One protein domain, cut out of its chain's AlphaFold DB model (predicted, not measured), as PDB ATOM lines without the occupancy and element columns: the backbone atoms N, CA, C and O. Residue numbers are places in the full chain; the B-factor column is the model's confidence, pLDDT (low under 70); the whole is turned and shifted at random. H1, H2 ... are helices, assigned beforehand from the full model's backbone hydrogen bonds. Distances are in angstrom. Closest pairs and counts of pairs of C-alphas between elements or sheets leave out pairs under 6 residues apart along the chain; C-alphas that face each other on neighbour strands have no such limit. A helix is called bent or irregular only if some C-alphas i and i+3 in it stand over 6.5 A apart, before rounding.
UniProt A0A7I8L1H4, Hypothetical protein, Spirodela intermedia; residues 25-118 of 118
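What this domain is: This is residues 25 to 118 of the 118 residues of the protein "Hypothetical protein" of Spirodela intermedia (UniProt A0A7I8L1H4). Look first for one long helix, H2, a single shaft that makes the length of the model. The small helix H1 is a hook at its first end, and past its other end residues 66 to 118 fold back into a loose head of loops, with the short helices H3 and H4, at one side of the shaft's second half. The printed part has 94 residues with four named helices, in the order H1, H2, H3, H4, and no named strand; the class is all helix. It is only just loose, close to extended, with a radius of gyration of the C-alphas of 18.4 A, and spans 60 by 31 by 21 A.

How they stand to each other: Begin at H2, residues 31 to 65, where residues 39 to 46 stand free. With residues 33 to 37 alone it touches H1, residues 25 to 28, only at the corner by their link; the closest C-alphas, of Asp 27 and Ser 33, are 4.8 A apart. Farther along, H2 is close to but not clearly touching H4, residues 110 to 113, where the closest C-alphas, of Asn 57 and Phe 111, are 7.2 A apart. H4 is likewise close to but not clearly touching H3, residues 83 to 89, with the C-alphas of Glu 83 and Leu 110 closest at 6.8 A. H2 and H3 are apart, and H1 is apart from H3 and H4. Every O i to N i+4 pair is within hydrogen-bond range in H2 and H3; H1 and H4 are too short for such a pair, and each has its one O i to N i+3 pair within range.

Where its parts are: Find C-alpha 31 at (25.727, 26.690, -16.926); from there H2 runs 50.3 A to C-alpha 65 at (-4.043, 64.098, -32.558). H1 is 5.4 A long and H3 9.7 A. H4 ends at C-alpha 113, (1.368, 53.739, -40.267), and is neither bent nor irregular, but only just: C-alphas 110 and 113 are 6.3 A apart.

The domain as a whole: The two C-alphas farthest apart, of Glu 29 and Asp 68, are 60.0 A apart. The printed part has no cut; the link from H1 to H2 is tight, while those from H2 to H3, 17 residues, and H3 to H4, 20 residues, are long. In the B-factor column, residues 91 to 118 are under 70; the mean pLDDT of the printed part is 72.9.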
ATOM      1  N   MET A  25      24.658  33.950  -5.634       89.88
ATOM      2  CA  MET A  25      25.668  32.912  -5.893       89.88
ATOM      3  C   MET A  25      25.093  31.670  -6.589       89.88
ATOM      4  O   MET A  25      25.773  31.097  -7.434       89.88
ATOM      5  N   LYS A  26      23.839  31.302  -6.298       91.12
ATOM      6  CA  LYS A  26      23.155  30.154  -6.906       91.12
ATOM      7  C   LYS A  26      22.939  30.320  -8.405       91.12
ATOM      8  O   LYS A  26      22.976  29.337  -9.136       91.12
ATOM      9  N   ASP A  27      22.761  31.556  -8.870       92.44
ATOM     10  CA  ASP A  27      22.624  31.866 -10.296       92.44
ATOM     11  C   ASP A  27      23.946  31.654 -11.071       92.44
ATOM     12  O   ASP A  27      23.960  31.705 -12.298       92.44
ATOM     13  N   MET A  28      25.062  31.416 -10.365       94.00
ATOM     14  CA  MET A  28      26.406  31.219 -10.926       94.00
ATOM     15  C   MET A  28      26.951  29.792 -10.733       94.00
ATOM     16  O   MET A  28      28.094  29.521 -11.104       94.00
ATOM     17  N   GLU A  29      26.181  28.880 -10.130       95.00
ATOM     18  CA  GLU A  29      26.654  27.545  -9.722       95.00
ATOM     19  C   GLU A  29      26.845  26.575 -10.898       95.00
ATOM     20  O   GLU A  29      27.612  25.615 -10.808       95.00
ATOM     21  N   SER A  30      26.150  26.805 -12.009       96.44
ATOM     22  CA  SER A  30      26.187  25.952 -13.196       96.44
ATOM     23  C   SER A  30      25.837  26.719 -14.475       96.44
ATOM     24  O   SER A  30      25.227  27.789 -14.439       96.44
ATOM     25  N   ASN A  31      26.150  26.135 -15.635       94.38
ATOM     26  CA  ASN A  31      25.727  26.690 -16.926       94.38
ATOM     27  C   ASN A  31      24.200  26.807 -17.052       94.38
ATOM     28  O   ASN A  31      23.714  27.747 -17.671       94.38
ATOM     29  N   GLU A  32      23.447  25.880 -16.456       96.06
ATOM     30  CA  GLU A  32      21.982  25.939 -16.441       96.06
ATOM     31  C   GLU A  32      21.497  27.146 -15.627       96.06
ATOM     32  O   GLU A  32      20.702  27.939 -16.125       96.06
ATOM     33  N   SER A  33      22.060  27.357 -14.430       94.12
ATOM     34  CA  SER A  33      21.720  28.515 -13.592       94.12
ATOM     35  C   SER A  33      22.056  29.855 -14.263       94.12
ATOM     36  O   SER A  33      21.243  30.778 -14.238       94.12
ATOM     37  N   LEU A  34      23.196  29.932 -14.962       96.50
ATOM     38  CA  LEU A  34      23.590  31.114 -15.730       96.50
ATOM     39  C   LEU A  34      22.658  31.361 -16.922       96.50
ATOM     40  O   LEU A  34      22.340  32.512 -17.218       96.50
ATOM     41  N   SER A  35      22.192  30.300 -17.591       94.69
ATOM     42  CA  SER A  35      21.207  30.410 -18.675       94.69
ATOM     43  C   SER A  35      19.891  30.999 -18.169       94.69
ATOM     44  O   SER A  35      19.363  31.930 -18.774       94.69
ATOM     45  N   THR A  36      19.391  30.529 -17.023       95.69
ATOM     46  CA  THR A  36      18.176  31.077 -16.399       95.69
ATOM     47  C   THR A  36      18.350  32.540 -15.984       95.69
ATOM     48  O   THR A  36      17.439  33.349 -16.171       95.69
ATOM     49  N   LEU A  37      19.514  32.912 -15.440       94.81
ATOM     50  CA  LEU A  37      19.822  34.306 -15.120       94.81
ATOM     51  C   LEU A  37      19.805  35.189 -16.376       94.81
ATOM     52  O   LEU A  37      19.238  36.283 -16.355       94.81
ATOM     53  N   TYR A  38      20.397  34.704 -17.469       92.56
ATOM     54  CA  TYR A  38      20.417  35.408 -18.747       92.56
ATOM     55  C   TYR A  38      19.011  35.622 -19.315       92.56
ATOM     56  O   TYR A  38      18.701  36.728 -19.754       92.56
ATOM     57  N   GLU A  39      18.145  34.607 -19.280       92.69
ATOM     58  CA  GLU A  39      16.760  34.728 -19.753       92.69
ATOM     59  C   GLU A  39      15.978  35.765 -18.947       92.69
ATOM     60  O   GLU A  39      15.413  36.684 -19.536       92.69
ATOM     61  N   ARG A  40      16.044  35.705 -17.610       93.25
ATOM     62  CA  ARG A  40      15.415  36.699 -16.722       93.25
ATOM     63  C   ARG A  40      15.884  38.121 -17.023       93.25
ATOM     64  O   ARG A  40      15.072  39.042 -17.095       93.25
ATOM     65  N   TRP A  41      17.195  38.308 -17.190       92.19
ATOM     66  CA  TRP A  41      17.766  39.606 -17.547       92.19
ATOM     67  C   TRP A  41      17.248  40.072 -18.909       92.19
ATOM     68  O   TRP A  41      16.774  41.198 -19.033       92.19
ATOM     69  N   ARG A  42      17.291  39.201 -19.921       88.75
ATOM     70  CA  ARG A  42      16.865  39.520 -21.284       88.75
ATOM     71  C   ARG A  42      15.387  39.886 -21.339       88.75
ATOM     72  O   ARG A  42      15.053  40.881 -21.969       88.75
ATOM     73  N   GLU A  43      14.519  39.115 -20.694       87.81
ATOM     74  CA  GLU A  43      13.081  39.390 -20.633       87.81
ATOM     75  C   GLU A  43      12.799  40.747 -19.991       87.81
ATOM     76  O   GLU A  43      12.024  41.533 -20.536       87.81
ATOM     77  N   ASN A  44      13.479  41.065 -18.885       86.50
ATOM     78  CA  ASN A  44      13.349  42.365 -18.237       86.50
ATOM     79  C   ASN A  44      13.826  43.505 -19.155       86.50
ATOM     80  O   ASN A  44      13.080  44.453 -19.380       86.50
ATOM     81  N   MET A  45      15.010  43.383 -19.765       85.12
ATOM     82  CA  MET A  45      15.542  44.404 -20.678       85.12
ATOM     83  C   MET A  45      14.666  44.605 -21.924       85.12
ATOM     84  O   MET A  45      14.483  45.736 -22.372       85.12
ATOM     85  N   VAL A  46      14.130  43.525 -22.501       85.56
ATOM     86  CA  VAL A  46      13.207  43.589 -23.648       85.56
ATOM     87  C   VAL A  46      11.903  44.264 -23.231       85.56
ATOM     88  O   VAL A  46      11.462  45.189 -23.906       85.56
ATOM     89  N   SER A  47      11.327  43.871 -22.092       85.69
ATOM     90  CA  SER A  47      10.099  44.481 -21.580       85.69
ATOM     91  C   SER A  47      10.266  45.976 -21.301       85.69
ATOM     92  O   SER A  47       9.373  46.748 -21.639       85.69
ATOM     93  N   LEU A  48      11.392  46.394 -20.713       86.75
ATOM     94  CA  LEU A  48      11.682  47.809 -20.462       86.75
ATOM     95  C   LEU A  48      11.836  48.588 -21.770       86.75
ATOM     96  O   LEU A  48      11.220  49.638 -21.931       86.75
ATOM     97  N   ARG A  49      12.570  48.036 -22.742       86.69
ATOM     98  CA  ARG A  49      12.711  48.641 -24.074       86.69
ATOM     99  C   ARG A  49      11.358  48.833 -24.761       86.69
ATOM    100  O   ARG A  49      11.097  49.905 -25.294       86.69
ATOM    101  N   HIS A  50      10.502  47.814 -24.745       87.12
ATOM    102  CA  HIS A  50       9.163  47.888 -25.338       87.12
ATOM    103  C   HIS A  50       8.292  48.926 -24.620       87.12
ATOM    104  O   HIS A  50       7.554  49.671 -25.261       87.12
ATOM    105  N   PHE A  51       8.411  49.035 -23.294       88.38
ATOM    106  CA  PHE A  51       7.702  50.056 -22.525       88.38
ATOM    107  C   PHE A  51       8.184  51.481 -22.833       88.38
ATOM    108  O   PHE A  51       7.374  52.408 -22.894       88.38
ATOM    109  N   ASP A  52       9.483  51.677 -23.059       87.12
ATOM    110  CA  ASP A  52      10.022  52.966 -23.495       87.12
ATOM    111  C   ASP A  52       9.480  53.365 -24.872       87.12
ATOM    112  O   ASP A  52       8.945  54.466 -25.015       87.12
ATOM    113  N   ILE A  53       9.489  52.438 -25.834       85.19
ATOM    114  CA  ILE A  53       8.900  52.641 -27.168       85.19
ATOM    115  C   ILE A  53       7.405  52.962 -27.060       85.19
ATOM    116  O   ILE A  53       6.916  53.907 -27.675       85.19
ATOM    117  N   PHE A  54       6.674  52.235 -26.216       85.38
ATOM    118  CA  PHE A  54       5.263  52.502 -25.958       85.38
ATOM    119  C   PHE A  54       5.011  53.936 -25.465       85.38
ATOM    120  O   PHE A  54       4.099  54.606 -25.956       85.38
ATOM    121  N   LYS A  55       5.820  54.438 -24.519       88.25
ATOM    122  CA  LYS A  55       5.707  55.822 -24.022       88.25
ATOM    123  C   LYS A  55       5.958  56.840 -25.133       88.25
ATOM    124  O   LYS A  55       5.196  57.800 -25.253       88.25
ATOM    125  N   GLU A  56       7.005  56.635 -25.931       85.31
ATOM    126  CA  GLU A  56       7.339  57.507 -27.061       85.31
ATOM    127  C   GLU A  56       6.187  57.562 -28.073       85.31
ATOM    128  O   GLU A  56       5.749  58.647 -28.471       85.31
ATOM    129  N   ASN A  57       5.616  56.404 -28.399       81.69
ATOM    130  CA  ASN A  57       4.551  56.277 -29.389       81.69
ATOM    131  C   ASN A  57       3.225  56.879 -28.902       81.69
ATOM    132  O   ASN A  57       2.493  57.488 -29.690       81.69
ATOM    133  N   ILE A  58       2.920  56.778 -27.602       86.69
ATOM    134  CA  ILE A  58       1.777  57.476 -26.996       86.69
ATOM    135  C   ILE A  58       1.967  58.990 -27.039       86.69
ATOM    136  O   ILE A  58       1.033  59.698 -27.419       86.69
ATOM    137  N   SER A  59       3.148  59.489 -26.658       85.62
ATOM    138  CA  SER A  59       3.433  60.929 -26.684       85.62
ATOM    139  C   SER A  59       3.251  61.480 -28.096       85.62
ATOM    140  O   SER A  59       2.543  62.467 -28.292       85.62
ATOM    141  N   PHE A  60       3.796  60.777 -29.093       83.19
ATOM    142  CA  PHE A  60       3.625  61.128 -30.497       83.19
ATOM    143  C   PHE A  60       2.155  61.107 -30.932       83.19
ATOM    144  O   PHE A  60       1.679  62.066 -31.535       83.19
ATOM    145  N   THR A  61       1.412  60.050 -30.587       79.56
ATOM    146  CA  THR A  61      -0.019  59.929 -30.908       79.56
ATOM    147  C   THR A  61      -0.822  61.093 -30.328       79.56
ATOM    148  O   THR A  61      -1.672  61.667 -31.010       79.56
ATOM    149  N   HIS A  62      -0.545  61.477 -29.081       85.81
ATOM    150  CA  HIS A  62      -1.207  62.605 -28.435       85.81
ATOM    151  C   HIS A  62      -0.886  63.936 -29.130       85.81
ATOM    152  O   HIS A  62      -1.797  64.701 -29.448       85.81
ATOM    153  N   GLU A  63       0.392  64.199 -29.407       85.56
ATOM    154  CA  GLU A  63       0.835  65.408 -30.107       85.56
ATOM    155  C   GLU A  63       0.248  65.514 -31.516       85.56
ATOM    156  O   GLU A  63      -0.203  66.588 -31.913       85.56
ATOM    157  N   PHE A  64       0.222  64.410 -32.265       81.12
ATOM    158  CA  PHE A  64      -0.359  64.354 -33.602       81.12
ATOM    159  C   PHE A  64      -1.868  64.614 -33.563       81.12
ATOM    160  O   PHE A  64      -2.380  65.452 -34.300       81.12
ATOM    161  N   ASN A  65      -2.591  63.963 -32.648       83.06
ATOM    162  CA  ASN A  65      -4.043  64.098 -32.558       83.06
ATOM    163  C   ASN A  65      -4.510  65.494 -32.125       83.06
ATOM    164  O   ASN A  65      -5.645  65.864 -32.432       83.06
ATOM    165  N   ASN A  66      -3.655  66.271 -31.462       91.31
ATOM    166  CA  ASN A  66      -3.936  67.666 -31.116       91.31
ATOM    167  C   ASN A  66      -3.802  68.633 -32.309       91.31
ATOM    168  O   ASN A  66      -4.237  69.779 -32.206       91.31
ATOM    169  N   LYS A  67      -3.213  68.202 -33.429       88.31
ATOM    170  CA  LYS A  67      -3.158  68.978 -34.674       88.31
ATOM    171  C   LYS A  67      -4.461  68.823 -35.462       88.31
ATOM    172  O   LYS A  67      -5.176  67.829 -35.311       88.31
ATOM    173  N   ASP A  68      -4.762  69.790 -36.323       89.62
ATOM    174  CA  ASP A  68      -5.920  69.748 -37.226       89.62
ATOM    175  C   ASP A  68      -5.607  68.921 -38.483       89.62
ATOM    176  O   ASP A  68      -5.534  69.427 -39.600       89.62
ATOM    177  N   GLU A  69      -5.319  67.640 -38.261       81.88
ATOM    178  CA  GLU A  69      -5.019  66.673 -39.315       81.88
ATOM    179  C   GLU A  69      -6.300  65.962 -39.779       81.88
ATOM    180  O   GLU A  69      -7.194  65.709 -38.962       81.88
ATOM    181  N   PRO A  70      -6.390  65.569 -41.066       79.25
ATOM    182  CA  PRO A  70      -7.573  64.920 -41.638       79.25
ATOM    183  C   PRO A  70      -7.809  63.489 -41.123       79.25
ATOM    184  O   PRO A  70      -8.764  62.838 -41.539       79.25
ATOM    185  N   TYR A  71      -6.942  62.984 -40.245       74.19
ATOM    186  CA  TYR A  71      -7.064  61.691 -39.582       74.19
ATOM    187  C   TYR A  71      -6.498  61.759 -38.159       74.19
ATOM    188  O   TYR A  71      -5.840  62.729 -37.773       74.19
ATOM    189  N   LYS A  72      -6.770  60.718 -37.368       75.94
ATOM    190  CA  LYS A  72      -6.257  60.564 -36.003       75.94
ATOM    191  C   LYS A  72      -5.580  59.210 -35.846       75.94
ATOM    192  O   LYS A  72      -6.022  58.216 -36.414       75.94
ATOM    193  N   LEU A  73      -4.523  59.187 -35.049       78.62
ATOM    194  CA  LEU A  73      -3.804  57.978 -34.672       78.62
ATOM    195  C   LEU A  73      -4.486  57.325 -33.464       78.62
ATOM    196  O   LEU A  73      -5.011  58.009 -32.579       78.62
ATOM    197  N   LYS A  74      -4.455  55.994 -33.405       76.25
ATOM    198  CA  LYS A  74      -4.957  55.200 -32.275       76.25
ATOM    199  C   LYS A  74      -3.902  54.196 -31.825       76.25
ATOM    200  O   LYS A  74      -3.012  53.831 -32.586       76.25
ATOM    201  N   LEU A  75      -4.015  53.721 -30.587       77.50
ATOM    202  CA  LEU A  75      -3.151  52.657 -30.080       77.50
ATOM    203  C   LEU A  75      -3.541  51.338 -30.756       77.50
ATOM    204  O   LEU A  75      -4.700  50.934 -30.692       77.50
ATOM    205  N   ASN A  76      -2.583  50.653 -31.378       78.25
ATOM    206  CA  ASN A  76      -2.805  49.357 -32.016       78.25
ATOM    207  C   ASN A  76      -1.800  48.302 -31.520       78.25
ATOM    208  O   ASN A  76      -1.025  48.547 -30.602       78.25
ATOM    209  N   LYS A  77      -1.789  47.121 -32.151       78.75
ATOM    210  CA  LYS A  77      -0.898  46.002 -31.790       78.75
ATOM    211  C   LYS A  77       0.603  46.233 -32.044       78.75
ATOM    212  O   LYS A  77       1.389  45.348 -31.738       78.75
ATOM    213  N   PHE A  78       0.980  47.346 -32.667       81.69
ATOM    214  CA  PHE A  78       2.361  47.723 -32.981       81.69
ATOM    215  C   PHE A  78       2.854  48.885 -32.103       81.69
ATOM    216  O   PHE A  78       3.926  49.426 -32.346       81.69
ATOM    217  N   ILE A  79       2.073  49.297 -31.097       80.06
ATOM    218  CA  ILE A  79       2.351  50.485 -30.280       80.06
ATOM    219  C   ILE A  79       3.652  50.391 -29.472       80.06
ATOM    220  O   ILE A  79       4.216  51.417 -29.119       80.06
ATOM    221  N   ASP A  80       4.144  49.191 -29.191       85.06
ATOM    222  CA  ASP A  80       5.390  48.914 -28.473       85.06
ATOM    223  C   ASP A  80       6.481  48.321 -29.384       85.06
ATOM    224  O   ASP A  80       7.535  47.907 -28.904       85.06
ATOM    225  N   MET A  81       6.240  48.280 -30.702       83.44
ATOM    226  CA  MET A  81       7.156  47.692 -31.677       83.44
ATOM    227  C   MET A  81       8.241  48.699 -32.096       83.44
ATOM    228  O   MET A  81       7.908  49.817 -32.502       83.44
ATOM    229  N   PRO A  82       9.532  48.317 -32.065       80.69
ATOM    230  CA  PRO A  82      10.608  49.135 -32.616       80.69
ATOM    231  C   PRO A  82      10.430  49.395 -34.118       80.69
ATOM    232  O   PRO A  82       9.981  48.525 -34.862       80.69
ATOM    233  N   GLU A  83      10.867  50.563 -34.590       74.19
ATOM    234  CA  GLU A  83      10.746  50.960 -35.999       74.19
ATOM    235  C   GLU A  83      11.383  49.944 -36.968       74.19
ATOM    236  O   GLU A  83      10.777  49.565 -37.971       74.19
ATOM    237  N   GLU A  84      12.602  49.489 -36.675       76.31
ATOM    238  CA  GLU A  84      13.334  48.536 -37.519       76.31
ATOM    239  C   GLU A  84      12.608  47.185 -37.623       76.31
ATOM    240  O   GLU A  84      12.526  46.583 -38.702       76.31
ATOM    241  N   GLU A  85      12.030  46.725 -36.509       80.06
ATOM    242  CA  GLU A  85      11.220  45.507 -36.467       80.06
ATOM    243  C   GLU A  85       9.939  45.687 -37.273       80.06
ATOM    244  O   GLU A  85       9.582  44.817 -38.070       80.06
ATOM    245  N   PHE A  86       9.294  46.848 -37.141       76.56
ATOM    246  CA  PHE A  86       8.108  47.179 -37.908       76.56
ATOM    247  C   PHE A  86       8.396  47.194 -39.414       76.56
ATOM    248  O   PHE A  86       7.699  46.519 -40.170       76.56
ATOM    249  N   ARG A  87       9.467  47.871 -39.857       72.88
ATOM    250  CA  ARG A  87       9.929  47.883 -41.262       72.88
ATOM    251  C   ARG A  87      10.152  46.476 -41.799       72.88
ATOM    252  O   ARG A  87       9.754  46.174 -42.924       72.88
ATOM    253  N   THR A  88      10.771  45.618 -40.997       76.69
ATOM    254  CA  THR A  88      10.996  44.215 -41.354       76.69
ATOM    255  C   THR A  88       9.675  43.463 -41.479       76.69
ATOM    256  O   THR A  88       9.463  42.766 -42.471       76.69
ATOM    257  N   PHE A  89       8.757  43.657 -40.530       71.19
ATOM    258  CA  PHE A  89       7.432  43.041 -40.523       71.19
ATOM    259  C   PHE A  89       6.610  43.391 -41.773       71.19
ATOM    260  O   PHE A  89       5.966  42.511 -42.344       71.19
ATOM    261  N   ILE A  90       6.663  44.643 -42.240       70.12
ATOM    262  CA  ILE A  90       5.957  45.081 -43.457       70.12
ATOM    263  C   ILE A  90       6.746  44.852 -44.761       70.12
ATOM    264  O   ILE A  90       6.279  45.229 -45.832       70.12
ATOM    265  N   GLY A  91       7.921  44.213 -44.699       63.44
ATOM    266  CA  GLY A  91       8.712  43.847 -45.880       63.44
ATOM    267  C   GLY A  91       9.523  44.989 -46.507       63.44
ATOM    268  O   GLY A  91       9.920  44.885 -47.664       63.44
ATOM    269  N   LEU A  92       9.798  46.064 -45.761       60.53
ATOM    270  CA  LEU A  92      10.576  47.229 -46.209       60.53
ATOM    271  C   LEU A  92      12.083  47.142 -45.891       60.53
ATOM    272  O   LEU A  92      12.799  48.123 -46.076       60.53
ATOM    273  N   ALA A  93      12.591  45.996 -45.429       52.12
ATOM    274  CA  ALA A  93      13.971  45.825 -44.944       52.12
ATOM    275  C   ALA A  93      15.084  45.872 -46.025       52.12
ATOM    276  O   ALA A  93      16.146  45.284 -45.841       52.12
ATOM    277  N   GLY A  94      14.873  46.553 -47.157       48.34
ATOM    278  CA  GLY A  94      15.862  46.595 -48.240       48.34
ATOM    279  C   GLY A  94      15.724  47.708 -49.277       48.34
ATOM    280  O   GLY A  94      16.466  47.678 -50.251       48.34
ATOM    281  N   ASN A  95      14.812  48.671 -49.103       45.03
ATOM    282  CA  ASN A  95      14.698  49.810 -50.013       45.03
ATOM    283  C   ASN A  95      14.722  51.110 -49.202       45.03
ATOM    284  O   ASN A  95      13.830  51.347 -48.390       45.03
ATOM    285  N   ASP A  96      15.722  51.952 -49.460       44.44
ATOM    286  CA  ASP A  96      15.856  53.306 -48.901       44.44
ATOM    287  C   ASP A  96      14.802  54.290 -49.459       44.44
ATOM    288  O   ASP A  96      14.851  55.487 -49.176       44.44
ATOM    289  N   ASP A  97      13.836  53.800 -50.245       40.19
ATOM    290  CA  ASP A  97      12.761  54.597 -50.828       40.19
ATOM    291  C   ASP A  97      11.537  54.648 -49.892       40.19
ATOM    292  O   ASP A  97      10.910  53.615 -49.618       40.19
ATOM    293  N   PRO A  98      11.138  55.839 -49.408       40.41
ATOM    294  CA  PRO A  98       9.970  56.003 -48.557       40.41
ATOM    295  C   PRO A  98       8.695  55.923 -49.410       40.41
ATOM    296  O   PRO A  98       8.167  56.945 -49.847       40.41
ATOM    297  N   MET A  99       8.177  54.715 -49.665       40.84
ATOM    298  CA  MET A  99       6.895  54.549 -50.362       40.84
ATOM    299  C   MET A  99       5.770  54.085 -49.430       40.84
ATOM    300  O   MET A  99       5.670  52.922 -49.048       40.84
ATOM    301  N   VAL A 100       4.922  55.064 -49.104       41.38
ATOM    302  CA  VAL A 100       3.472  55.026 -48.850       41.38
ATOM    303  C   VAL A 100       2.843  53.622 -48.844       41.38
ATOM    304  O   VAL A 100       2.395  53.119 -49.875       41.38
ATOM    305  N   VAL A 101       2.689  53.039 -47.654       38.28
ATOM    306  CA  VAL A 101       1.717  51.964 -47.411       38.28
ATOM    307  C   VAL A 101       0.424  52.631 -46.945       38.28
ATOM    308  O   VAL A 101       0.245  52.915 -45.770       38.28
ATOM    309  N   THR A 102      -0.431  52.971 -47.915       35.28
ATOM    310  CA  THR A 102      -1.825  53.436 -47.746       35.28
ATOM    311  C   THR A 102      -2.085  54.365 -46.560       35.28
ATOM    312  O   THR A 102      -2.877  54.044 -45.687       35.28
ATOM    313  N   GLY A 103      -1.471  55.543 -46.616       34.28
ATOM    314  CA  GLY A 103      -1.901  56.775 -45.957       34.28
ATOM    315  C   GLY A 103      -0.706  57.654 -45.618       34.28
ATOM    316  O   GLY A 103       0.247  57.198 -45.005       34.28
ATOM    317  N   ALA A 104      -0.754  58.865 -46.175       32.78
ATOM    318  CA  ALA A 104       0.139  60.008 -45.996       32.78
ATOM    319  C   ALA A 104       1.503  59.712 -45.346       32.78
ATOM    320  O   ALA A 104       1.634  59.759 -44.135       32.78
ATOM    321  N   ALA A 105       2.524  59.482 -46.175       35.75
ATOM    322  CA  ALA A 105       3.905  59.597 -45.733       35.75
ATOM    323  C   ALA A 105       4.261  61.090 -45.622       35.75
ATOM    324  O   ALA A 105       4.399  61.767 -46.642       35.75
ATOM    325  N   SER A 106       4.425  61.591 -44.402       37.97
ATOM    326  CA  SER A 106       5.100  62.851 -44.102       37.97
ATOM    327  C   SER A 106       6.402  62.575 -43.348       37.97
ATOM    328  O   SER A 106       6.523  62.742 -42.136       37.97
ATOM    329  N   GLY A 107       7.428  62.241 -44.128       40.94
ATOM    330  CA  GLY A 107       8.768  62.808 -43.966       40.94
ATOM    331  C   GLY A 107       9.668  62.274 -42.857       40.94
ATOM    332  O   GLY A 107      10.776  61.882 -43.186       40.94
ATOM    333  N   ASP A 108       9.251  62.238 -41.590       43.31
ATOM    334  CA  ASP A 108      10.244  62.196 -40.497       43.31
ATOM    335  C   ASP A 108      10.007  61.157 -39.390       43.31
ATOM    336  O   ASP A 108      10.901  60.968 -38.565       43.31
ATOM    337  N   LYS A 109       8.870  60.443 -39.341       45.69
ATOM    338  CA  LYS A 109       8.648  59.352 -38.366       45.69
ATOM    339  C   LYS A 109       7.692  58.283 -38.902       45.69
ATOM    340  O   LYS A 109       6.578  58.596 -39.302       45.69
ATOM    341  N   LEU A 110       8.075  57.004 -38.826       44.84
ATOM    342  CA  LEU A 110       7.247  55.862 -39.260       44.84
ATOM    343  C   LEU A 110       5.970  55.614 -38.428       44.84
ATOM    344  O   LEU A 110       5.185  54.722 -38.751       44.84
ATOM    345  N   PHE A 111       5.719  56.411 -37.391       44.53
ATOM    346  CA  PHE A 111       4.529  56.304 -36.540       44.53
ATOM    347  C   PHE A 111       3.211  56.691 -37.238       44.53
ATOM    348  O   PHE A 111       2.143  56.523 -36.655       44.53
ATOM    349  N   GLU A 112       3.257  57.153 -38.491       44.84
ATOM    350  CA  GLU A 112       2.070  57.439 -39.315       44.84
ATOM    351  C   GLU A 112       1.364  56.180 -39.859       44.84
ATOM    352  O   GLU A 112       0.279  56.277 -40.425       44.84
ATOM    353  N   ILE A 113       1.909  54.973 -39.655       47.59
ATOM    354  CA  ILE A 113       1.368  53.739 -40.267       47.59
ATOM    355  C   ILE A 113       0.161  53.159 -39.487       47.59
ATOM    356  O   ILE A 113      -0.379  52.104 -39.824       47.59
ATOM    357  N   ILE A 114      -0.346  53.855 -38.462       48.31
ATOM    358  CA  ILE A 114      -1.533  53.418 -37.712       48.31
ATOM    359  C   ILE A 114      -2.763  54.198 -38.150       48.31
ATOM    360  O   ILE A 114      -3.166  55.186 -37.538       48.31
ATOM    361  N   ILE A 115      -3.382  53.706 -39.213       51.16
ATOM    362  CA  ILE A 115      -4.601  54.275 -39.762       51.16
ATOM    363  C   ILE A 115      -5.779  53.418 -39.313       51.16
ATOM    364  O   ILE A 115      -6.011  52.328 -39.828       51.16
ATOM    365  N   GLU A 116      -6.542  53.941 -38.359       42.62
ATOM    366  CA  GLU A 116      -7.966  53.638 -38.267       42.62
ATOM    367  C   GLU A 116      -8.693  54.930 -38.659       42.62
ATOM    368  O   GLU A 116      -8.934  55.797 -37.818       42.62
ATOM    369  N   VAL A 117      -8.945  55.097 -39.966       39.66
ATOM    370  CA  VAL A 117      -9.878  56.121 -40.463       39.66
ATOM    371  C   VAL A 117     -11.271  55.685 -40.024       39.66
ATOM    372  O   VAL A 117     -11.662  54.551 -40.302       39.66
ATOM    373  N   GLU A 118     -11.995  56.562 -39.339       41.28
ATOM    374  CA  GLU A 118     -13.459  56.494 -39.319       41.28
ATOM    375  C   GLU A 118     -14.006  57.344 -40.470       41.28
ATOM    376  O   GLU A 118     -13.501  58.479 -40.644       41.28
TER     377      GLU A 118